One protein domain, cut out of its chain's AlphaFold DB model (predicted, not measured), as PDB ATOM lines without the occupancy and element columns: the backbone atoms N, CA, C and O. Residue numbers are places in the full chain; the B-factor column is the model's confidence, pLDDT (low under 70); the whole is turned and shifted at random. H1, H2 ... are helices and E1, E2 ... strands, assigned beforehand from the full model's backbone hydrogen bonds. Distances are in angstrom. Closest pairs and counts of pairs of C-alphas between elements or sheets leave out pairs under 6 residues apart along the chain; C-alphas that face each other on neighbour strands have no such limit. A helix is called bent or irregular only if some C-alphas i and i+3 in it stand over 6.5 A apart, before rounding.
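This is residues 3 to 39 and 49 to 152 of the 166 residues of an uncharacterized protein of Microcystis aeruginosa Sj (UniProt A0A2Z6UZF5). A twisted antiparallel sheet of seven strands makes the body, with its two longest strands, E5 and E6, sharply bent. The first part of H2, residues 129 to 136, packs on the sheet near E4 and E5, and the rest of this long helix runs away from the body, so that residues 140 to 152 stick out as an arm; the short H1 packs on the hairpin of E5 and E6 near its tip. The printed part has 141 residues with two named helices and seven named strands, in the order H1, E1, E2, E3, E4, E5, E6, E7, H2, a mixed class of helices and strands. The sheet is branched at E5, which has E2, E4 and E6 as neighbours. The whole is compact, with a radius of gyration of the C-alphas of 15.8 A and spans of 47 by 35 by 25 A.

H1 is residues 11 to 16, beginning at C-alpha 11 at (204.360, 316.474, 225.466). E1 is residues 24 to 27, E2 residues 33 to 35 and E3 residues 53 to 55. E4, residues 67 to 73, is 18.6 A from first to last C-alpha. E5, residues 77 to 89, is 32.0 A long and begins at C-alpha 77 at (191.884, 338.679, 245.845); it bends by 83 degrees at residue 86. E6, residues 92 to 104, is 30.2 A long and bends by 97 degrees at residue 95. E7, residues 117 to 122, is 16.8 A long. H2, residues 129 to 152, is 36.4 A long and ends at C-alpha 152 at (174.810, 312.147, 245.025); it is neither bent nor irregular, but only just: C-alphas 130 and 133 are 6.2 A apart.

E4, E5, E6 and E7 form a meander, each strand the antiparallel neighbour of the one before, and each step is a hairpin. E5 has staggered pairing: it pairs with E4 over residues 77 to 83, with E6 over residues 79 to 89 and with E2 over residues 88 to 89. E2 and E4 lie on one side of E5 and E6 on the other side. Between E4 and E5, N 71 and O 79 are 2.8 A apart, within hydrogen-bond range; between E5 and E6, N 82 and O 101 are 2.9 A apart; between E6 and E7, N 100 and O 119 are 2.8 A apart. E1 is an edge strand antiparallel to E7, with N 26 and O 120 at 2.9 A, and residues 3 to 4 make a short parallel pairing with residues 25 to 26 of E1. E2 is antiparallel to E5, with N 35 and O 88 at 2.9 A, and to the edge strand E3, with N 34 and O 54 at 2.8 A. H1 is on the sheet; its closest C-alphas to E6 are those of Ser 11 and Ala 92, 5.5 A apart. H2 is on the sheet too; the closest C-alphas of E4 and H2 are those of Ile 71 and Glu 130, 6.9 A apart, and those of E1 and H2 are Leu 25 and Tyr 136, 7.6 A apart. H1 and H2 are apart. In H1 every O i to N i+4 pair is within hydrogen-bond range; in H2, 15 of 20 are.

The two C-alphas farthest apart, those of Glu 39 and Lys 152, are 55.2 A apart. Residues 40 to 48 are not printed, and C-alphas 39 and 49 across this cut are 9.2 A apart. The links E3 to E4 and E6 to E7 are long; the latter, residues 105 to 116, has C-alphas 10 to 26 A from the mean of all C-alphas. Residues 140 to 152 of H2 stand free, and without them the body spans 44 by 31 by 24 A. The mean pLDDT of the printed part is 86.5, and the same residues 140 to 152 are under 70.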
ATOM      1  N   VAL A   3     189.598 323.836 227.499       87.75
ATOM      2  CA  VAL A   3     190.266 323.960 228.807       87.75
ATOM      3  C   VAL A   3     190.457 322.573 229.424       87.75
ATOM      4  O   VAL A   3     189.477 321.880 229.692       87.75
ATOM      5  N   LEU A   4     191.703 322.164 229.677       86.25
ATOM      6  CA  LEU A   4     192.071 320.795 230.074       86.25
ATOM      7  C   LEU A   4     192.846 320.744 231.405       86.25
ATOM      8  O   LEU A   4     193.451 321.730 231.831       86.25
ATOM      9  N   ASP A   5     192.824 319.579 232.062       85.69
ATOM     10  CA  ASP A   5     193.536 319.352 233.329       85.69
ATOM     11  C   ASP A   5     195.016 318.991 233.128       85.69
ATOM     12  O   ASP A   5     195.506 318.831 232.009       85.69
ATOM     13  N   CYS A   6     195.707 318.798 234.250       83.44
ATOM     14  CA  CYS A   6     197.111 318.432 234.358       83.44
ATOM     15  C   CYS A   6     197.488 317.124 233.658       83.44
ATOM     16  O   CYS A   6     198.654 316.955 233.304       83.44
ATOM     17  N   GLU A   7     196.533 316.223 233.433       84.12
ATOM     18  CA  GLU A   7     196.755 314.974 232.697       84.12
ATOM     19  C   GLU A   7     197.107 315.236 231.230       84.12
ATOM     20  O   GLU A   7     197.917 314.514 230.653       84.12
ATOM     21  N   TYR A   8     196.594 316.327 230.661       85.31
ATOM     22  CA  TYR A   8     196.776 316.700 229.258       85.31
ATOM     23  C   TYR A   8     197.934 317.680 229.035       85.31
ATOM     24  O   TYR A   8     198.397 317.851 227.909       85.31
ATOM     25  N   GLY A   9     198.457 318.296 230.099       87.94
ATOM     26  CA  GLY A   9     199.595 319.221 230.057       87.94
ATOM     27  C   GLY A   9     200.948 318.535 229.852       87.94
ATOM     28  O   GLY A   9     201.896 318.810 230.589       87.94
ATOM     29  N   ASN A  10     201.039 317.610 228.898       91.75
ATOM     30  CA  ASN A  10     202.227 316.809 228.626       91.75
ATOM     31  C   ASN A  10     202.585 316.804 227.130       91.75
ATOM     32  O   ASN A  10     201.768 317.106 226.262       91.75
ATOM     33  N   SER A  11     203.826 316.429 226.828       92.50
ATOM     34  CA  SER A  11     204.360 316.474 225.466       92.50
ATOM     35  C   SER A  11     203.699 315.493 224.497       92.50
ATOM     36  O   SER A  11     203.585 315.799 223.313       92.50
ATOM     37  N   SER A  12     203.258 314.330 224.982       93.00
ATOM     38  CA  SER A  12     202.583 313.317 224.166       93.00
ATOM     39  C   SER A  12     201.241 313.840 223.662       93.00
ATOM     40  O   SER A  12     200.978 313.804 222.464       93.00
ATOM     41  N   TRP A  13     200.438 314.422 224.555       91.75
ATOM     42  CA  TRP A  13     199.144 315.007 224.203       91.75
ATOM     43  C   TRP A  13     199.273 316.196 223.244       91.75
ATOM     44  O   TRP A  13     198.528 316.307 222.270       91.75
ATOM     45  N   VAL A  14     200.253 317.072 223.485       92.19
ATOM     46  CA  VAL A  14     200.518 318.213 222.599       92.19
ATOM     47  C   VAL A  14     200.877 317.755 221.184       92.19
ATOM     48  O   VAL A  14     200.376 318.336 220.227       92.19
ATOM     49  N   ASN A  15     201.669 316.690 221.039       93.06
ATOM     50  CA  ASN A  15     201.986 316.122 219.727       93.06
ATOM     51  C   ASN A  15     200.787 315.431 219.071       93.06
ATOM     52  O   ASN A  15     200.552 315.633 217.886       93.06
ATOM     53  N   GLN A  16     200.032 314.627 219.824       92.94
ATOM     54  CA  GLN A  16     198.883 313.882 219.292       92.94
ATOM     55  C   GLN A  16     197.747 314.787 218.817       92.94
ATOM     56  O   GLN A  16     196.934 314.364 218.012       92.94
ATOM     57  N   THR A  17     197.684 316.013 219.330       91.50
ATOM     58  CA  THR A  17     196.653 316.984 218.957       91.50
ATOM     59  C   THR A  17     197.188 318.084 218.044       91.50
ATOM     60  O   THR A  17     196.513 319.097 217.869       91.50
ATOM     61  N   ALA A  18     198.410 317.958 217.519       89.88
ATOM     62  CA  ALA A  18     199.082 319.014 216.755       89.88
ATOM     63  C   ALA A  18     198.321 319.438 215.486       89.88
ATOM     64  O   ALA A  18     198.384 320.598 215.090       89.88
ATOM     65  N   ASP A  19     197.594 318.510 214.874       91.38
ATOM     66  CA  ASP A  19     196.746 318.689 213.693       91.38
ATOM     67  C   ASP A  19     195.392 319.352 214.004       91.38
ATOM     68  O   ASP A  19     194.740 319.905 213.118       91.38
ATOM     69  N   ILE A  20     194.973 319.350 215.271       89.81
ATOM     70  CA  ILE A  20     193.721 319.971 215.700       89.81
ATOM     71  C   ILE A  20     193.911 321.487 215.807       89.81
ATOM     72  O   ILE A  20     194.544 321.984 216.747       89.81
ATOM     73  N   GLN A  21     193.272 322.219 214.891       86.00
ATOM     74  CA  GLN A  21     193.209 323.685 214.848       86.00
ATOM     75  C   GLN A  21     192.316 324.258 215.959       86.00
ATOM     76  O   GLN A  21     191.250 324.827 215.731       86.00
ATOM     77  N   ALA A  22     192.744 324.091 217.205       87.38
ATOM     78  CA  ALA A  22     192.063 324.646 218.360       87.38
ATOM     79  C   ALA A  22     193.071 325.155 219.383       87.38
ATOM     80  O   ALA A  22     194.038 324.470 219.720       87.38
ATOM     81  N   SER A  23     192.787 326.325 219.955       91.00
ATOM     82  CA  SER A  23     193.528 326.804 221.116       91.00
ATOM     83  C   SER A  23     193.227 325.943 222.343       91.00
ATOM     84  O   SER A  23     192.058 325.713 222.682       91.00
ATOM     85  N   LYS A  24     194.278 325.493 223.023       92.06
ATOM     86  CA  LYS A  24     194.232 324.596 224.179       92.06
ATOM     87  C   LYS A  24     194.845 325.312 225.374       92.06
ATOM     88  O   LYS A  24     196.015 325.687 225.331       92.06
ATOM     89  N   LEU A  25     194.064 325.470 226.435       93.50
ATOM     90  CA  LEU A  25     194.529 325.967 227.724       93.50
ATOM     91  C   LEU A  25     194.565 324.794 228.697       93.50
ATOM     92  O   LEU A  25     193.527 324.216 229.004       93.50
ATOM     93  N   MET A  26     195.747 324.416 229.165       93.31
ATOM     94  CA  MET A  26     195.918 323.190 229.946       93.31
ATOM     95  C   MET A  26     196.703 323.475 231.212       93.31
ATOM     96  O   MET A  26     197.643 324.264 231.193       93.31
ATOM     97  N   ARG A  27     196.358 322.815 232.313       93.56
ATOM     98  CA  ARG A  27     197.203 322.853 233.507       93.56
ATOM     99  C   ARG A  27     198.480 322.052 233.272       93.56
ATOM    100  O   ARG A  27     198.434 320.989 232.665       93.56
ATOM    101  N   ILE A  28     199.606 322.530 233.788       94.69
ATOM    102  CA  ILE A  28     200.880 321.804 233.768       94.69
ATOM    103  C   ILE A  28     201.373 321.563 235.199       94.69
ATOM    104  O   ILE A  28     201.040 322.306 236.128       94.69
ATOM    105  N   ARG A  29     202.137 320.487 235.406       92.38
ATOM    106  CA  ARG A  29     202.751 320.193 236.706       92.38
ATOM    107  C   ARG A  29     203.960 321.094 236.947       92.38
ATOM    108  O   ARG A  29     204.705 321.412 236.026       92.38
ATOM    109  N   SER A  30     204.190 321.460 238.206       92.38
ATOM    110  CA  SER A  30     205.296 322.349 238.583       92.38
ATOM    111  C   SER A  30     206.680 321.726 238.392       92.38
ATOM    112  O   SER A  30     207.656 322.450 238.286       92.38
ATOM    113  N   ASN A  31     206.792 320.398 238.326       93.31
ATOM    114  CA  ASN A  31     208.056 319.701 238.079       93.31
ATOM    115  C   ASN A  31     208.379 319.520 236.582       93.31
ATOM    116  O   ASN A  31     209.337 318.823 236.246       93.31
ATOM    117  N   CYS A  32     207.580 320.093 235.677       94.62
ATOM    118  CA  CYS A  32     207.842 320.013 234.245       94.62
ATOM    119  C   CYS A  32     209.003 320.925 233.817       94.62
ATOM    120  O   CYS A  32     209.276 321.967 234.414       94.62
ATOM    121  N   CYS A  33     209.668 320.518 232.736       96.50
ATOM    122  CA  CYS A  33     210.756 321.251 232.104       96.50
ATOM    123  C   CYS A  33     210.391 321.550 230.646       96.50
ATOM    124  O   CYS A  33     210.001 320.649 229.893       96.50
ATOM    125  N   LEU A  34     210.522 322.818 230.280       97.44
ATOM    126  CA  LEU A  34     210.297 323.371 228.954       97.44
ATOM    127  C   LEU A  34     211.622 323.894 228.391       97.44
ATOM    128  O   LEU A  34     212.632 323.974 229.092       97.44
ATOM    129  N   TYR A  35     211.627 324.212 227.107       97.38
ATOM    130  CA  TYR A  35     212.805 324.681 226.392       97.38
ATOM    131  C   TYR A  35     212.424 325.896 225.563       97.38
ATOM    132  O   TYR A  35     211.342 325.910 224.985       97.38
ATOM    133  N   GLY A  36     213.303 326.894 225.517       96.00
ATOM    134  CA  GLY A  36     213.187 327.993 224.564       96.00
ATOM    135  C   GLY A  36     213.681 327.600 223.172       96.00
ATOM    136  O   GLY A  36     214.213 326.498 222.957       96.00
ATOM    137  N   GLU A  37     213.549 328.529 222.234       92.62
ATOM    138  CA  GLU A  37     214.064 328.364 220.878       92.62
ATOM    139  C   GLU A  37     215.596 328.232 220.861       92.62
ATOM    140  O   GLU A  37     216.290 328.861 221.669       92.62
ATOM    141  N   PRO A  38     216.151 327.372 219.991       91.88
ATOM    142  CA  PRO A  38     217.592 327.276 219.827       91.88
ATOM    143  C   PRO A  38     218.163 328.571 219.238       91.88
ATOM    144  O   PRO A  38     217.531 329.229 218.417       91.88
ATOM    145  N   GLU A  39     219.395 328.897 219.619       88.25
ATOM    146  CA  GLU A  39     220.160 329.975 218.989       88.25
ATOM    147  C   GLU A  39     220.399 329.699 217.497       88.25
ATOM    148  O   GLU A  39     220.346 328.549 217.038       88.25
ATOM    149  N   LYS A  49     218.081 321.472 218.654       90.75
ATOM    150  CA  LYS A  49     216.604 321.471 218.688       90.75
ATOM    151  C   LYS A  49     216.018 322.303 219.832       90.75
ATOM    152  O   LYS A  49     214.819 322.562 219.863       90.75
ATOM    153  N   HIS A  50     216.846 322.633 220.816       95.31
ATOM    154  CA  HIS A  50     216.430 323.261 222.059       95.31
ATOM    155  C   HIS A  50     217.423 324.354 222.426       95.31
ATOM    156  O   HIS A  50     218.636 324.142 222.315       95.31
ATOM    157  N   GLY A  51     216.896 325.487 222.872       94.12
ATOM    158  CA  GLY A  51     217.666 326.520 223.540       94.12
ATOM    159  C   GLY A  51     217.779 326.253 225.036       94.12
ATOM    160  O   GLY A  51     217.859 325.108 225.497       94.12
ATOM    161  N   ARG A  52     217.772 327.346 225.798       95.12
ATOM    162  CA  ARG A  52     217.868 327.333 227.256       95.12
ATOM    163  C   ARG A  52     216.718 326.540 227.888       95.12
ATOM    164  O   ARG A  52     215.570 326.620 227.451       95.12
ATOM    165  N   GLN A  53     217.044 325.772 228.926       96.69
ATOM    166  CA  GLN A  53     216.060 325.053 229.735       96.69
ATOM    167  C   GLN A  53     215.285 326.016 230.634       96.69
ATOM    168  O   GLN A  53     215.875 326.902 231.249       96.69
ATOM    169  N   PHE A  54     213.983 325.779 230.748       97.38
ATOM    170  CA  PHE A  54     213.073 326.458 231.659       97.38
ATOM    171  C   PHE A  54     212.428 325.410 232.570       97.38
ATOM    172  O   PHE A  54     211.546 324.654 232.155       97.38
ATOM    173  N   LYS A  55     212.877 325.329 233.820       97.44
ATOM    174  CA  LYS A  55     212.336 324.401 234.819       97.44
ATOM    175  C   LYS A  55     211.298 325.126 235.666       97.44
ATOM    176  O   LYS A  55     211.618 326.081 236.361       97.44
ATOM    177  N   ILE A  56     210.057 324.648 235.660       96.00
ATOM    178  CA  ILE A  56     208.936 325.329 236.331       96.00
ATOM    179  C   ILE A  56     209.095 325.372 237.865       96.00
ATOM    180  O   ILE A  56     208.497 326.209 238.531       96.00
ATOM    181  N   ASN A  57     209.912 324.500 238.446       95.88
ATOM    182  CA  ASN A  57     210.192 324.458 239.883       95.88
ATOM    183  C   ASN A  57     211.521 325.118 240.284       95.88
ATOM    184  O   ASN A  57     211.908 324.996 241.442       95.88
ATOM    185  N   ASP A  58     212.228 325.762 239.358       96.25
ATOM    186  CA  ASP A  58     213.551 326.334 239.608       96.25
ATOM    187  C   ASP A  58     213.647 327.722 238.971       96.25
ATOM    188  O   ASP A  58     213.907 327.868 237.772       96.25
ATOM    189  N   GLU A  59     213.416 328.743 239.801       94.94
ATOM    190  CA  GLU A  59     213.338 330.147 239.385       94.94
ATOM    191  C   GLU A  59     214.651 330.660 238.785       94.94
ATOM    192  O   GLU A  59     214.628 331.547 237.933       94.94
ATOM    193  N   SER A  60     215.791 330.053 239.139       96.31
ATOM    194  CA  SER A  60     217.099 330.416 238.573       96.31
ATOM    195  C   SER A  60     217.185 330.157 237.064       96.31
ATOM    196  O   SER A  60     217.985 330.770 236.356       96.31
ATOM    197  N   THR A  61     216.332 329.266 236.547       96.44
ATOM    198  CA  THR A  61     216.268 328.954 235.116       96.44
ATOM    199  C   THR A  61     215.373 329.907 234.335       96.44
ATOM    200  O   THR A  61     215.444 329.933 233.101       96.44
ATOM    201  N   TRP A  62     214.555 330.717 235.010       96.12
ATOM    202  CA  TRP A  62     213.581 331.590 234.362       96.12
ATOM    203  C   TRP A  62     214.260 332.835 233.800       96.12
ATOM    204  O   TRP A  62     215.209 333.377 234.366       96.12
ATOM    205  N   TRP A  63     213.817 333.273 232.630       94.69
ATOM    206  CA  TRP A  63     214.182 334.577 232.077       94.69
ATOM    207  C   TRP A  63     213.056 335.581 232.350       94.69
ATOM    208  O   TRP A  63     212.002 335.172 232.855       94.69
ATOM    209  N   PRO A  64     213.257 336.884 232.073       96.19
ATOM    210  CA  PRO A  64     212.208 337.878 232.255       96.19
ATOM    211  C   PRO A  64     210.907 337.468 231.564       96.19
ATOM    212  O   PRO A  64     210.923 336.879 230.485       96.19
ATOM    213  N   THR A  65     209.783 337.752 232.216       95.81
ATOM    214  CA  THR A  65     208.454 337.495 231.655       95.81
ATOM    215  C   THR A  65     208.228 338.373 230.435       95.81
ATOM    216  O   THR A  65     208.527 339.566 230.493       95.81
ATOM    217  N   ASP A  66     207.604 337.830 229.395       94.38
ATOM    218  CA  ASP A  66     207.210 338.612 228.218       94.38
ATOM    219  C   ASP A  66     206.045 339.559 228.531       94.38
ATOM    220  O   ASP A  66     205.939 340.644 227.967       94.38
ATOM    221  N   ALA A  67     205.163 339.150 229.445       94.31
ATOM    222  CA  ALA A  67     204.053 339.961 229.920       94.31
ATOM    223  C   ALA A  67     203.691 339.589 231.359       94.31
ATOM    224  O   ALA A  67     203.736 338.416 231.740       94.31
ATOM    225  N   THR A  68     203.296 340.588 232.146       96.06
ATOM    226  CA  THR A  68     202.720 340.397 233.478       96.06
ATOM    227  C   THR A  68     201.534 341.338 233.656       96.06
ATOM    228  O   THR A  68     201.620 342.510 233.299       96.06
ATOM    229  N   VAL A  69     200.434 340.827 234.207       95.50
ATOM    230  CA  VAL A  69     199.248 341.615 234.573       95.50
ATOM    231  C   VAL A  69     198.804 341.266 235.987       95.50
ATOM    232  O   VAL A  69     198.965 340.129 236.434       95.50
ATOM    233  N   GLU A  70     198.223 342.230 236.690       95.19
ATOM    234  CA  GLU A  70     197.595 342.005 237.990       95.19
ATOM    235  C   GLU A  70     196.080 342.152 237.861       95.19
ATOM    236  O   GLU A  70     195.578 343.083 237.235       95.19
ATOM    237  N   ILE A  71     195.347 341.196 238.421       90.12
ATOM    238  CA  ILE A  71     193.895 341.090 238.317       90.12
ATOM    239  C   ILE A  71     193.339 341.005 239.729       90.12
ATOM    240  O   ILE A  71     193.753 340.156 240.518       90.12
ATOM    241  N   ASN A  72     192.367 341.856 240.041       88.19
ATOM    242  CA  ASN A  72     191.621 341.742 241.284       88.19
ATOM    243  C   ASN A  72     190.455 340.762 241.095       88.19
ATOM    244  O   ASN A  72     189.450 341.091 240.465       88.19
ATOM    245  N   ASP A  73     190.606 339.539 241.604       85.00
ATOM    246  CA  ASP A  73     189.561 338.520 241.558       85.00
ATOM    247  C   ASP A  73     188.649 338.629 242.795       85.00
ATOM    248  O   ASP A  73     189.146 338.569 243.923       85.00
ATOM    249  N   PRO A  74     187.313 338.707 242.632       81.25
ATOM    250  CA  PRO A  74     186.392 338.864 243.759       81.25
ATOM    251  C   PRO A  74     186.472 337.756 244.821       81.25
ATOM    252  O   PRO A  74     186.093 337.980 245.968       81.25
ATOM    253  N   LYS A  75     186.920 336.546 244.456       81.00
ATOM    254  CA  LYS A  75     186.991 335.387 245.361       81.00
ATOM    255  C   LYS A  75     188.398 335.151 245.892       81.00
ATOM    256  O   LYS A  75     188.564 334.720 247.032       81.00
ATOM    257  N   LEU A  76     189.412 335.357 245.055       80.44
ATOM    258  CA  LEU A  76     190.797 335.012 245.371       80.44
ATOM    259  C   LEU A  76     191.649 336.210 245.804       80.44
ATOM    260  O   LEU A  76     192.726 335.982 246.371       80.44
ATOM    261  N   GLY A  77     191.159 337.435 245.605       86.31
ATOM    262  CA  GLY A  77     191.884 338.679 245.845       86.31
ATOM    263  C   GLY A  77     192.814 339.032 244.686       86.31
ATOM    264  O   GLY A  77     192.565 338.665 243.540       86.31
ATOM    265  N   LEU A  78     193.907 339.729 244.992       90.75
ATOM    266  CA  LEU A  78     194.871 340.161 243.984       90.75
ATOM    267  C   LEU A  78     195.682 338.969 243.448       90.75
ATOM    268  O   LEU A  78     196.367 338.270 244.205       90.75
ATOM    269  N   ILE A  79     195.592 338.742 242.139       92.06
ATOM    270  CA  ILE A  79     196.300 337.694 241.403       92.06
ATOM    271  C   ILE A  79     197.279 338.345 240.431       92.06
ATOM    272  O   ILE A  79     196.894 339.220 239.662       92.06
ATOM    273  N   ARG A  80     198.517 337.861 240.399       94.50
ATOM    274  CA  ARG A  80     199.491 338.166 239.352       94.50
ATOM    275  C   ARG A  80     199.504 337.051 238.312       94.50
ATOM    276  O   ARG A  80     199.591 335.872 238.658       94.50
ATOM    277  N   VAL A  81     199.415 337.432 237.043       95.25
ATOM    278  CA  VAL A  81     199.495 336.535 235.891       95.25
ATOM    279  C   VAL A  81     200.740 336.893 235.098       95.25
ATOM    280  O   VAL A  81     200.815 337.985 234.545       95.25
ATOM    281  N   SER A  82     201.698 335.976 235.026       96.81
ATOM    282  CA  SER A  82     202.955 336.156 234.296       96.81
ATOM    283  C   SER A  82     203.058 335.159 233.152       96.81
ATOM    284  O   SER A  82     202.673 333.999 233.310       96.81
ATOM    285  N   GLN A  83     203.572 335.594 232.006       96.56
ATOM    286  CA  GLN A  83     203.677 334.786 230.793       96.56
ATOM    287  C   GLN A  83     205.114 334.701 230.281       96.56
ATOM    288  O   GLN A  83     205.848 335.688 230.280       96.56
ATOM    289  N   TRP A  84     205.447 333.519 229.765       96.88
ATOM    290  CA  TRP A  84     206.613 333.256 228.930       96.88
ATOM    291  C   TRP A  84     206.154 332.617 227.621       96.88
ATOM    292  O   TRP A  84     205.379 331.659 227.633       96.88
ATOM    293  N   GLN A  85     206.610 333.142 226.496       94.69
ATOM    294  CA  GLN A  85     206.237 332.729 225.150       94.69
ATOM    295  C   GLN A  85     207.352 331.906 224.500       94.69
ATOM    296  O   GLN A  85     208.461 331.802 225.021       94.69
ATOM    297  N   GLN A  86     207.044 331.322 223.337       93.31
ATOM    298  CA  GLN A  86     208.018 330.617 222.486       93.31
ATOM    299  C   GLN A  86     208.753 329.478 223.212       93.31
ATOM    300  O   GLN A  86     209.935 329.214 222.989       93.31
ATOM    301  N   LEU A  87     208.030 328.792 224.095       96.25
ATOM    302  CA  LEU A  87     208.497 327.594 224.774       96.25
ATOM    303  C   LEU A  87     208.016 326.344 224.033       96.25
ATOM    304  O   LEU A  87     207.041 326.385 223.285       96.25
ATOM    305  N   HIS A  88     208.646 325.204 224.299       96.31
ATOM    306  CA  HIS A  88     208.185 323.892 223.846       96.31
ATOM    307  C   HIS A  88     208.601 322.775 224.800       96.31
ATOM    308  O   HIS A  88     209.539 322.900 225.593       96.31
ATOM    309  N   PHE A  89     207.923 321.632 224.704       96.44
ATOM    310  CA  PHE A  89     208.376 320.422 225.387       96.44
ATOM    311  C   PHE A  89     209.546 319.766 224.649       96.44
ATOM    312  O   PHE A  89     209.648 319.825 223.424       96.44
ATOM    313  N   LYS A  90     210.368 319.006 225.385       94.06
ATOM    314  CA  LYS A  90     211.512 318.256 224.832       94.06
ATOM    315  C   LYS A  90     211.154 317.390 223.617       94.06
ATOM    316  O   LYS A  90     211.876 317.383 222.630       94.06
ATOM    317  N   THR A  91     210.052 316.641 223.682       93.31
ATOM    318  CA  THR A  91     209.632 315.737 222.596       93.31
ATOM    319  C   THR A  91     208.604 316.359 221.650       93.31
ATOM    320  O   THR A  91     208.234 315.717 220.675       93.31
ATOM    321  N   ALA A  92     208.156 317.592 221.910       93.38
ATOM    322  CA  ALA A  92     207.183 318.321 221.094       93.38
ATOM    323  C   ALA A  92     207.767 319.661 220.625       93.38
ATOM    324  O   ALA A  92     207.151 320.708 220.782       93.38
ATOM    325  N   SER A  93     208.988 319.641 220.078       92.56
ATOM    326  CA  SER A  93     209.729 320.868 219.752       92.56
ATOM    327  C   SER A  93     209.138 321.695 218.614       92.56
ATOM    328  O   SER A  93     209.512 322.847 218.450       92.56
ATOM    329  N   GLN A  94     208.255 321.104 217.812       91.62
ATOM    330  CA  GLN A  94     207.550 321.806 216.736       91.62
ATOM    331  C   GLN A  94     206.334 322.584 217.255       91.62
ATOM    332  O   GLN A  94     205.830 323.470 216.575       91.62
ATOM    333  N   GLN A  95     205.850 322.249 218.453       92.56
ATOM    334  CA  GLN A  95     204.642 322.824 219.028       92.56
ATOM    335  C   GLN A  95     205.029 323.921 220.014       92.56
ATOM    336  O   GLN A  95     205.397 323.647 221.161       92.56
ATOM    337  N   LYS A  96     204.957 325.169 219.546       93.12
ATOM    338  CA  LYS A  96     205.196 326.341 220.387       93.12
ATOM    339  C   LYS A  96     204.049 326.517 221.376       93.12
ATOM    340  O   LYS A  96     202.877 326.326 221.044       93.12
ATOM    341  N   LEU A  97     204.397 326.904 222.592       95.00
ATOM    342  CA  LEU A  97     203.452 327.154 223.665       95.00
ATOM    343  C   LEU A  97     203.841 328.392 224.466       95.00
ATOM    344  O   LEU A  97     205.001 328.809 224.484       95.00
ATOM    345  N   SER A  98     202.854 328.963 225.149       95.62
ATOM    346  CA  SER A  98     203.091 329.950 226.201       95.62
ATOM    347  C   SER A  98     202.900 329.310 227.566       95.62
ATOM    348  O   SER A  98     201.873 328.676 227.806       95.62
ATOM    349  N   LEU A  99     203.861 329.491 228.463       96.69
ATOM    350  CA  LEU A  99     203.728 329.168 229.877       96.69
ATOM    351  C   LEU A  99     203.116 330.360 230.609       96.69
ATOM    352  O   LEU A  99     203.505 331.502 230.381       96.69
ATOM    353  N   ILE A 100     202.175 330.087 231.503       96.31
ATOM    354  CA  ILE A 100     201.456 331.090 232.279       96.31
ATOM    355  C   ILE A 100     201.521 330.690 233.753       96.31
ATOM    356  O   ILE A 100     201.100 329.592 234.130       96.31
ATOM    357  N   LYS A 101     202.042 331.585 234.589       96.00
ATOM    358  CA  LYS A 101     202.088 331.462 236.049       96.00
ATOM    359  C   LYS A 101     201.004 332.338 236.654       96.00
ATOM    360  O   LYS A 101     200.908 333.518 236.333       96.00
ATOM    361  N   LEU A 102     200.200 331.752 237.529       93.62
ATOM    362  CA  LEU A 102     199.146 332.419 238.282       93.62
ATOM    363  C   LEU A 102     199.498 332.381 239.766       93.62
ATOM    364  O   LEU A 102     199.573 331.305 240.368       93.62
ATOM    365  N   GLU A 103     199.686 333.554 240.354       92.56
ATOM    366  CA  GLU A 103     200.106 333.727 241.744       92.56
ATOM    367  C   GLU A 103     199.091 334.562 242.502       92.56
ATOM    368  O   GLU A 103     198.691 335.625 242.043       92.56
ATOM    369  N   ARG A 104     198.684 334.108 243.688       91.31
ATOM    370  CA  ARG A 104     197.870 334.928 244.592       91.31
ATOM    371  C   ARG A 104     198.812 335.724 245.482       91.31
ATOM    372  O   ARG A 104     199.602 335.116 246.199       91.31
ATOM    373  N   LEU A 105     198.710 337.050 245.432       90.75
ATOM    374  CA  LEU A 105     199.591 337.944 246.188       90.75
ATOM    375  C   LEU A 105     199.160 338.078 247.651       90.75
ATOM    376  O   LEU A 105     199.997 338.261 248.530       90.75
ATOM    377  N   ASN A 106     197.864 337.924 247.928       85.94
ATOM    378  CA  ASN A 106     197.369 337.918 249.299       85.94
ATOM    379  C   ASN A 106     197.781 336.612 250.003       85.94
ATOM    380  O   ASN A 106     197.489 335.530 249.478       85.94
ATOM    381  N   PRO A 107     198.420 336.683 251.184       84.12
ATOM    382  CA  PRO A 107     198.822 335.497 251.928       84.12
ATOM    383  C   PRO A 107     197.605 334.747 252.478       84.12
ATOM    384  O   PRO A 107     196.509 335.295 252.643       84.12
ATOM    385  N   LYS A 108     197.803 333.469 252.808       81.88
ATOM    386  CA  LYS A 108     196.806 332.689 253.551       81.88
ATOM    387  C   LYS A 108     196.590 333.293 254.939       81.88
ATOM    388  O   LYS A 108     197.445 333.993 255.471       81.88
ATOM    389  N   LYS A 109     195.506 332.882 255.606       81.31
ATOM    390  CA  LYS A 109     195.279 333.176 257.036       81.31
ATOM    391  C   LYS A 109     196.434 332.720 257.942       81.31
ATOM    392  O   LYS A 109     196.607 333.267 259.018       81.31
ATOM    393  N   THR A 110     197.216 331.734 257.503       82.12
ATOM    394  CA  THR A 110     198.411 331.228 258.195       82.12
ATOM    395  C   THR A 110     199.678 332.050 257.924       82.12
ATOM    396  O   THR A 110     200.732 331.705 258.440       82.12
ATOM    397  N   GLY A 111     199.614 333.092 257.087       83.50
ATOM    398  CA  GLY A 111     200.761 333.907 256.667       83.50
ATOM    399  C   GLY A 111     201.554 333.336 255.484       83.50
ATOM    400  O   GLY A 111     202.312 334.058 254.847       83.50
ATOM    401  N   GLU A 112     201.355 332.063 255.133       82.56
ATOM    402  CA  GLU A 112     202.051 331.436 254.005       82.56
ATOM    403  C   GLU A 112     201.529 331.900 252.638       82.56
ATOM    404  O   GLU A 112     200.324 332.083 252.436       82.56
ATOM    405  N   ALA A 113     202.426 331.946 251.652       85.50
ATOM    406  CA  ALA A 113     202.061 332.141 250.255       85.50
ATOM    407  C   ALA A 113     201.248 330.958 249.691       85.50
ATOM    408  O   ALA A 113     201.359 329.795 250.108       85.50
ATOM    409  N   HIS A 114     200.411 331.249 248.698       87.62
ATOM    410  CA  HIS A 114     199.730 330.214 247.927       87.62
ATOM    411  C   HIS A 114     200.691 329.560 246.933       87.62
ATOM    412  O   HIS A 114     201.523 330.225 246.325       87.62
ATOM    413  N   ARG A 115     200.533 328.248 246.712       88.25
ATOM    414  CA  ARG A 115     201.248 327.575 245.622       88.25
ATOM    415  C   ARG A 115     200.775 328.146 244.278       88.25
ATOM    416  O   ARG A 115     199.557 328.237 244.091       88.25
ATOM    417  N   PRO A 116     201.691 328.480 243.354       92.25
ATOM    418  CA  PRO A 116     201.325 328.993 242.043       92.25
ATOM    419  C   PRO A 116     200.571 327.940 241.228       92.25
ATOM    420  O   PRO A 116     200.846 326.736 241.315       92.25
ATOM    421  N   LEU A 117     199.630 328.402 240.410       92.69
ATOM    422  CA  LEU A 117     198.987 327.595 239.382       92.69
ATOM    423  C   LEU A 117     199.721 327.814 238.058       92.69
ATOM    424  O   LEU A 117     199.928 328.945 237.632       92.69
ATOM    425  N   TRP A 118     200.084 326.718 237.402       95.12
ATOM    426  CA  TRP A 118     200.784 326.748 236.125       95.12
ATOM    427  C   TRP A 118     199.866 326.274 235.012       95.12
ATOM    428  O   TRP A 118     199.302 325.177 235.090       95.12
ATOM    429  N   LEU A 119     199.740 327.093 233.977       95.50
ATOM    430  CA  LEU A 119     198.983 326.799 232.771       95.50
ATOM    431  C   LEU A 119     199.899 326.882 231.552       95.50
ATOM    432  O   LEU A 119     200.878 327.623 231.545       95.50
ATOM    433  N   ILE A 120     199.552 326.144 230.511       95.44
ATOM    434  CA  ILE A 120     200.138 326.278 229.185       95.44
ATOM    435  C   ILE A 120     199.052 326.593 228.170       95.44
ATOM    436  O   ILE A 120     197.937 326.069 228.243       95.44
ATOM    437  N   TRP A 121     199.407 327.432 227.211       95.06
ATOM    438  CA  TRP A 121     198.601 327.740 226.047       95.06
ATOM    439  C   TRP A 121     199.260 327.178 224.794       95.06
ATOM    440  O   TRP A 121     200.420 327.487 224.531       95.06
ATOM    441  N   VAL A 122     198.513 326.414 224.001       93.06
ATOM    442  CA  VAL A 122     198.954 325.890 222.700       93.06
ATOM    443  C   VAL A 122     197.928 326.277 221.637       93.06
ATOM    444  O   VAL A 122     196.744 325.997 221.816       93.06
ATOM    445  N   GLY A 123     198.362 326.900 220.540       87.44
ATOM    446  CA  GLY A 123     197.505 327.306 219.416       87.44
ATOM    447  C   GLY A 123     197.647 328.784 219.038       87.44
ATOM    448  O   GLY A 123     198.228 329.567 219.785       87.44
ATOM    449  N   GLU A 124     197.103 329.154 217.876       74.25
ATOM    450  CA  GLU A 124     197.417 330.416 217.182       74.25
ATOM    451  C   GLU A 124     196.733 331.661 217.771       74.25
ATOM    452  O   GLU A 124     197.351 332.713 217.899       74.25
ATOM    453  N   ALA A 125     195.466 331.561 218.174       75.94
ATOM    454  CA  ALA A 125     194.709 332.717 218.655       75.94
ATOM    455  C   ALA A 125     194.860 332.888 220.173       75.94
ATOM    456  O   ALA A 125     194.031 332.368 220.915       75.94
ATOM    457  N   PHE A 126     195.904 333.578 220.643       78.75
ATOM    458  CA  PHE A 126     196.112 333.834 222.077       78.75
ATOM    459  C   PHE A 126     195.052 334.795 222.651       78.75
ATOM    460  O   PHE A 126     194.739 335.827 222.058       78.75
ATOM    461  N   LEU A 127     194.493 334.469 223.822       80.25
ATOM    462  CA  LEU A 127     193.616 335.378 224.570       80.25
ATOM    463  C   LEU A 127     194.447 336.363 225.395       80.25
ATOM    464  O   LEU A 127     195.498 335.995 225.900       80.25
ATOM    465  N   SER A 128     193.946 337.582 225.631       86.44
ATOM    466  CA  SER A 128     194.599 338.495 226.581       86.44
ATOM    467  C   SER A 128     194.789 337.827 227.950       86.44
ATOM    468  O   SER A 128     193.920 337.068 228.395       86.44
ATOM    469  N   LEU A 129     195.907 338.110 228.636       85.62
ATOM    470  CA  LEU A 129     196.234 337.466 229.919       85.62
ATOM    471  C   LEU A 129     195.109 337.632 230.955       85.62
ATOM    472  O   LEU A 129     194.799 336.692 231.685       85.62
ATOM    473  N   GLU A 130     194.440 338.787 230.956       86.00
ATOM    474  CA  GLU A 130     193.268 339.072 231.795       86.00
ATOM    475  C   GLU A 130     192.146 338.041 231.615       86.00
ATOM    476  O   GLU A 130     191.519 337.585 232.575       86.00
ATOM    477  N   LYS A 131     191.909 337.627 230.367       87.25
ATOM    478  CA  LYS A 131     190.862 336.664 230.031       87.25
ATOM    479  C   LYS A 131     191.283 335.234 230.347       87.25
ATOM    480  O   LYS A 131     190.403 334.441 230.680       87.25
ATOM    481  N   VAL A 132     192.578 334.897 230.306       88.44
ATOM    482  CA  VAL A 132     193.070 333.533 230.591       88.44
ATOM    483  C   VAL A 132     192.574 333.042 231.949       88.44
ATOM    484  O   VAL A 132     191.990 331.958 232.026       88.44
ATOM    485  N   TRP A 133     192.747 333.849 233.003       86.88
ATOM    486  CA  TRP A 133     192.290 333.478 234.342       86.88
ATOM    487  C   TRP A 133     190.776 333.261 234.373       86.88
ATOM    488  O   TRP A 133     190.321 332.200 234.796       86.88
ATOM    489  N   SER A 134     189.994 334.211 233.851       84.62
ATOM    490  CA  SER A 134     188.526 334.111 233.849       84.62
ATOM    491  C   SER A 134     188.009 332.860 233.125       84.62
ATOM    492  O   SER A 134     187.036 332.247 233.565       84.62
ATOM    493  N   GLN A 135     188.669 332.445 232.038       87.38
ATOM    494  CA  GLN A 135     188.287 331.260 231.272       87.38
ATOM    495  C   GLN A 135     188.659 329.975 232.003       87.38
ATOM    496  O   GLN A 135     187.850 329.051 232.070       87.38
ATOM    497  N   TYR A 136     189.851 329.925 232.602       85.94
ATOM    498  CA  TYR A 136     190.256 328.778 233.406       85.94
ATOM    499  C   TYR A 136     189.405 328.647 234.678       85.94
ATOM    500  O   TYR A 136     189.001 327.546 235.047       85.94
ATOM    501  N   ALA A 137     189.049 329.765 235.318       82.19
ATOM    502  CA  ALA A 137     188.252 329.794 236.541       82.19
ATOM    503  C   ALA A 137     186.851 329.181 236.369       82.19
ATOM    504  O   ALA A 137     186.334 328.552 237.295       82.19
ATOM    505  N   ARG A 138     186.255 329.295 235.172       78.62
ATOM    506  CA  ARG A 138     184.962 328.665 234.837       78.62
ATOM    507  C   ARG A 138     184.994 327.147 235.023       78.62
ATOM    508  O   ARG A 138     183.985 326.574 235.428       78.62
ATOM    509  N   ARG A 139     186.154 326.510 234.827       74.06
ATOM    510  CA  ARG A 139     186.341 325.074 235.069       74.06
ATOM    511  C   ARG A 139     186.108 324.696 236.533       74.06
ATOM    512  O   ARG A 139     185.432 323.711 236.792       74.06
ATOM    513  N   PHE A 140     186.582 325.494 237.493       61.69
ATOM    514  CA  PHE A 140     186.356 325.209 238.918       61.69
ATOM    515  C   PHE A 140     184.878 325.280 239.311       61.69
ATOM    516  O   PHE A 140     184.460 324.576 240.232       61.69
ATOM    517  N   GLY A 141     184.097 326.120 238.623       55.59
ATOM    518  CA  GLY A 141     182.642 326.139 238.755       55.59
ATOM    519  C   GLY A 141     182.034 324.807 238.322       55.59
ATOM    520  O   GLY A 141     181.262 324.223 239.072       55.59
ATOM    521  N   VAL A 142     182.455 324.280 237.171       52.09
ATOM    522  CA  VAL A 142     181.994 322.986 236.640       52.09
ATOM    523  C   VAL A 142     182.449 321.809 237.517       52.09
ATOM    524  O   VAL A 142     181.646 320.927 237.812       52.09
ATOM    525  N   ASP A 143     183.685 321.823 238.023       48.25
ATOM    526  CA  ASP A 143     184.223 320.763 238.890       48.25
ATOM    527  C   ASP A 143     183.558 320.736 240.280       48.25
ATOM    528  O   ASP A 143     183.362 319.658 240.843       48.25
ATOM    529  N   HIS A 144     183.164 321.888 240.845       50.88
ATOM    530  CA  HIS A 144     182.355 321.899 242.074       50.88
ATOM    531  C   HIS A 144     181.006 321.218 241.843       50.88
ATOM    532  O   HIS A 144     180.593 320.398 242.659       50.88
ATOM    533  N   TRP A 145     180.347 321.496 240.718       34.12
ATOM    534  CA  TRP A 145     179.072 320.862 240.380       34.12
ATOM    535  C   TRP A 145     179.236 319.361 240.134       34.12
ATOM    536  O   TRP A 145     178.419 318.586 240.618       34.12
ATOM    537  N   TYR A 146     180.325 318.932 239.489       39.25
ATOM    538  CA  TYR A 146     180.636 317.510 239.307       39.25
ATOM    539  C   TYR A 146     180.927 316.794 240.633       39.25
ATOM    540  O   TYR A 146     180.454 315.679 240.834       39.25
ATOM    541  N   ARG A 147     181.635 317.429 241.581       38.91
ATOM    542  CA  ARG A 147     181.837 316.870 242.933       38.91
ATOM    543  C   ARG A 147     180.527 316.755 243.713       38.91
ATOM    544  O   ARG A 147     180.337 315.760 244.403       38.91
ATOM    545  N   PHE A 148     179.615 317.716 243.569       39.22
ATOM    546  CA  PHE A 148     178.277 317.635 244.166       39.22
ATOM    547  C   PHE A 148     177.373 316.598 243.476       39.22
ATOM    548  O   PHE A 148     176.620 315.905 244.156       39.22
ATOM    549  N   ALA A 149     177.459 316.453 242.153       39.44
ATOM    550  CA  ALA A 149     176.678 315.481 241.390       39.44
ATOM    551  C   ALA A 149     177.159 314.040 241.622       39.44
ATOM    552  O   ALA A 149     176.343 313.150 241.846       39.44
ATOM    553  N   LEU A 150     178.475 313.809 241.659       40.56
ATOM    554  CA  LEU A 150     179.051 312.495 241.955       40.56
ATOM    555  C   LEU A 150     178.854 312.098 243.423       40.56
ATOM    556  O   LEU A 150     178.565 310.937 243.688       40.56
ATOM    557  N   ALA A 151     178.902 313.045 244.367       43.25
ATOM    558  CA  ALA A 151     178.563 312.771 245.768       43.25
ATOM    559  C   ALA A 151     177.101 312.319 245.965       43.25
ATOM    560  O   ALA A 151     176.804 311.662 246.959       43.25
ATOM    561  N   LYS A 152     176.199 312.634 245.024       41.25
ATOM    562  CA  LYS A 152     174.810 312.147 245.025       41.25
ATOM    563  C   LYS A 152     174.627 310.778 244.363       41.25
ATOM    564  O   LYS A 152     173.650 310.111 244.675       41.25
TER     565      LYS A 152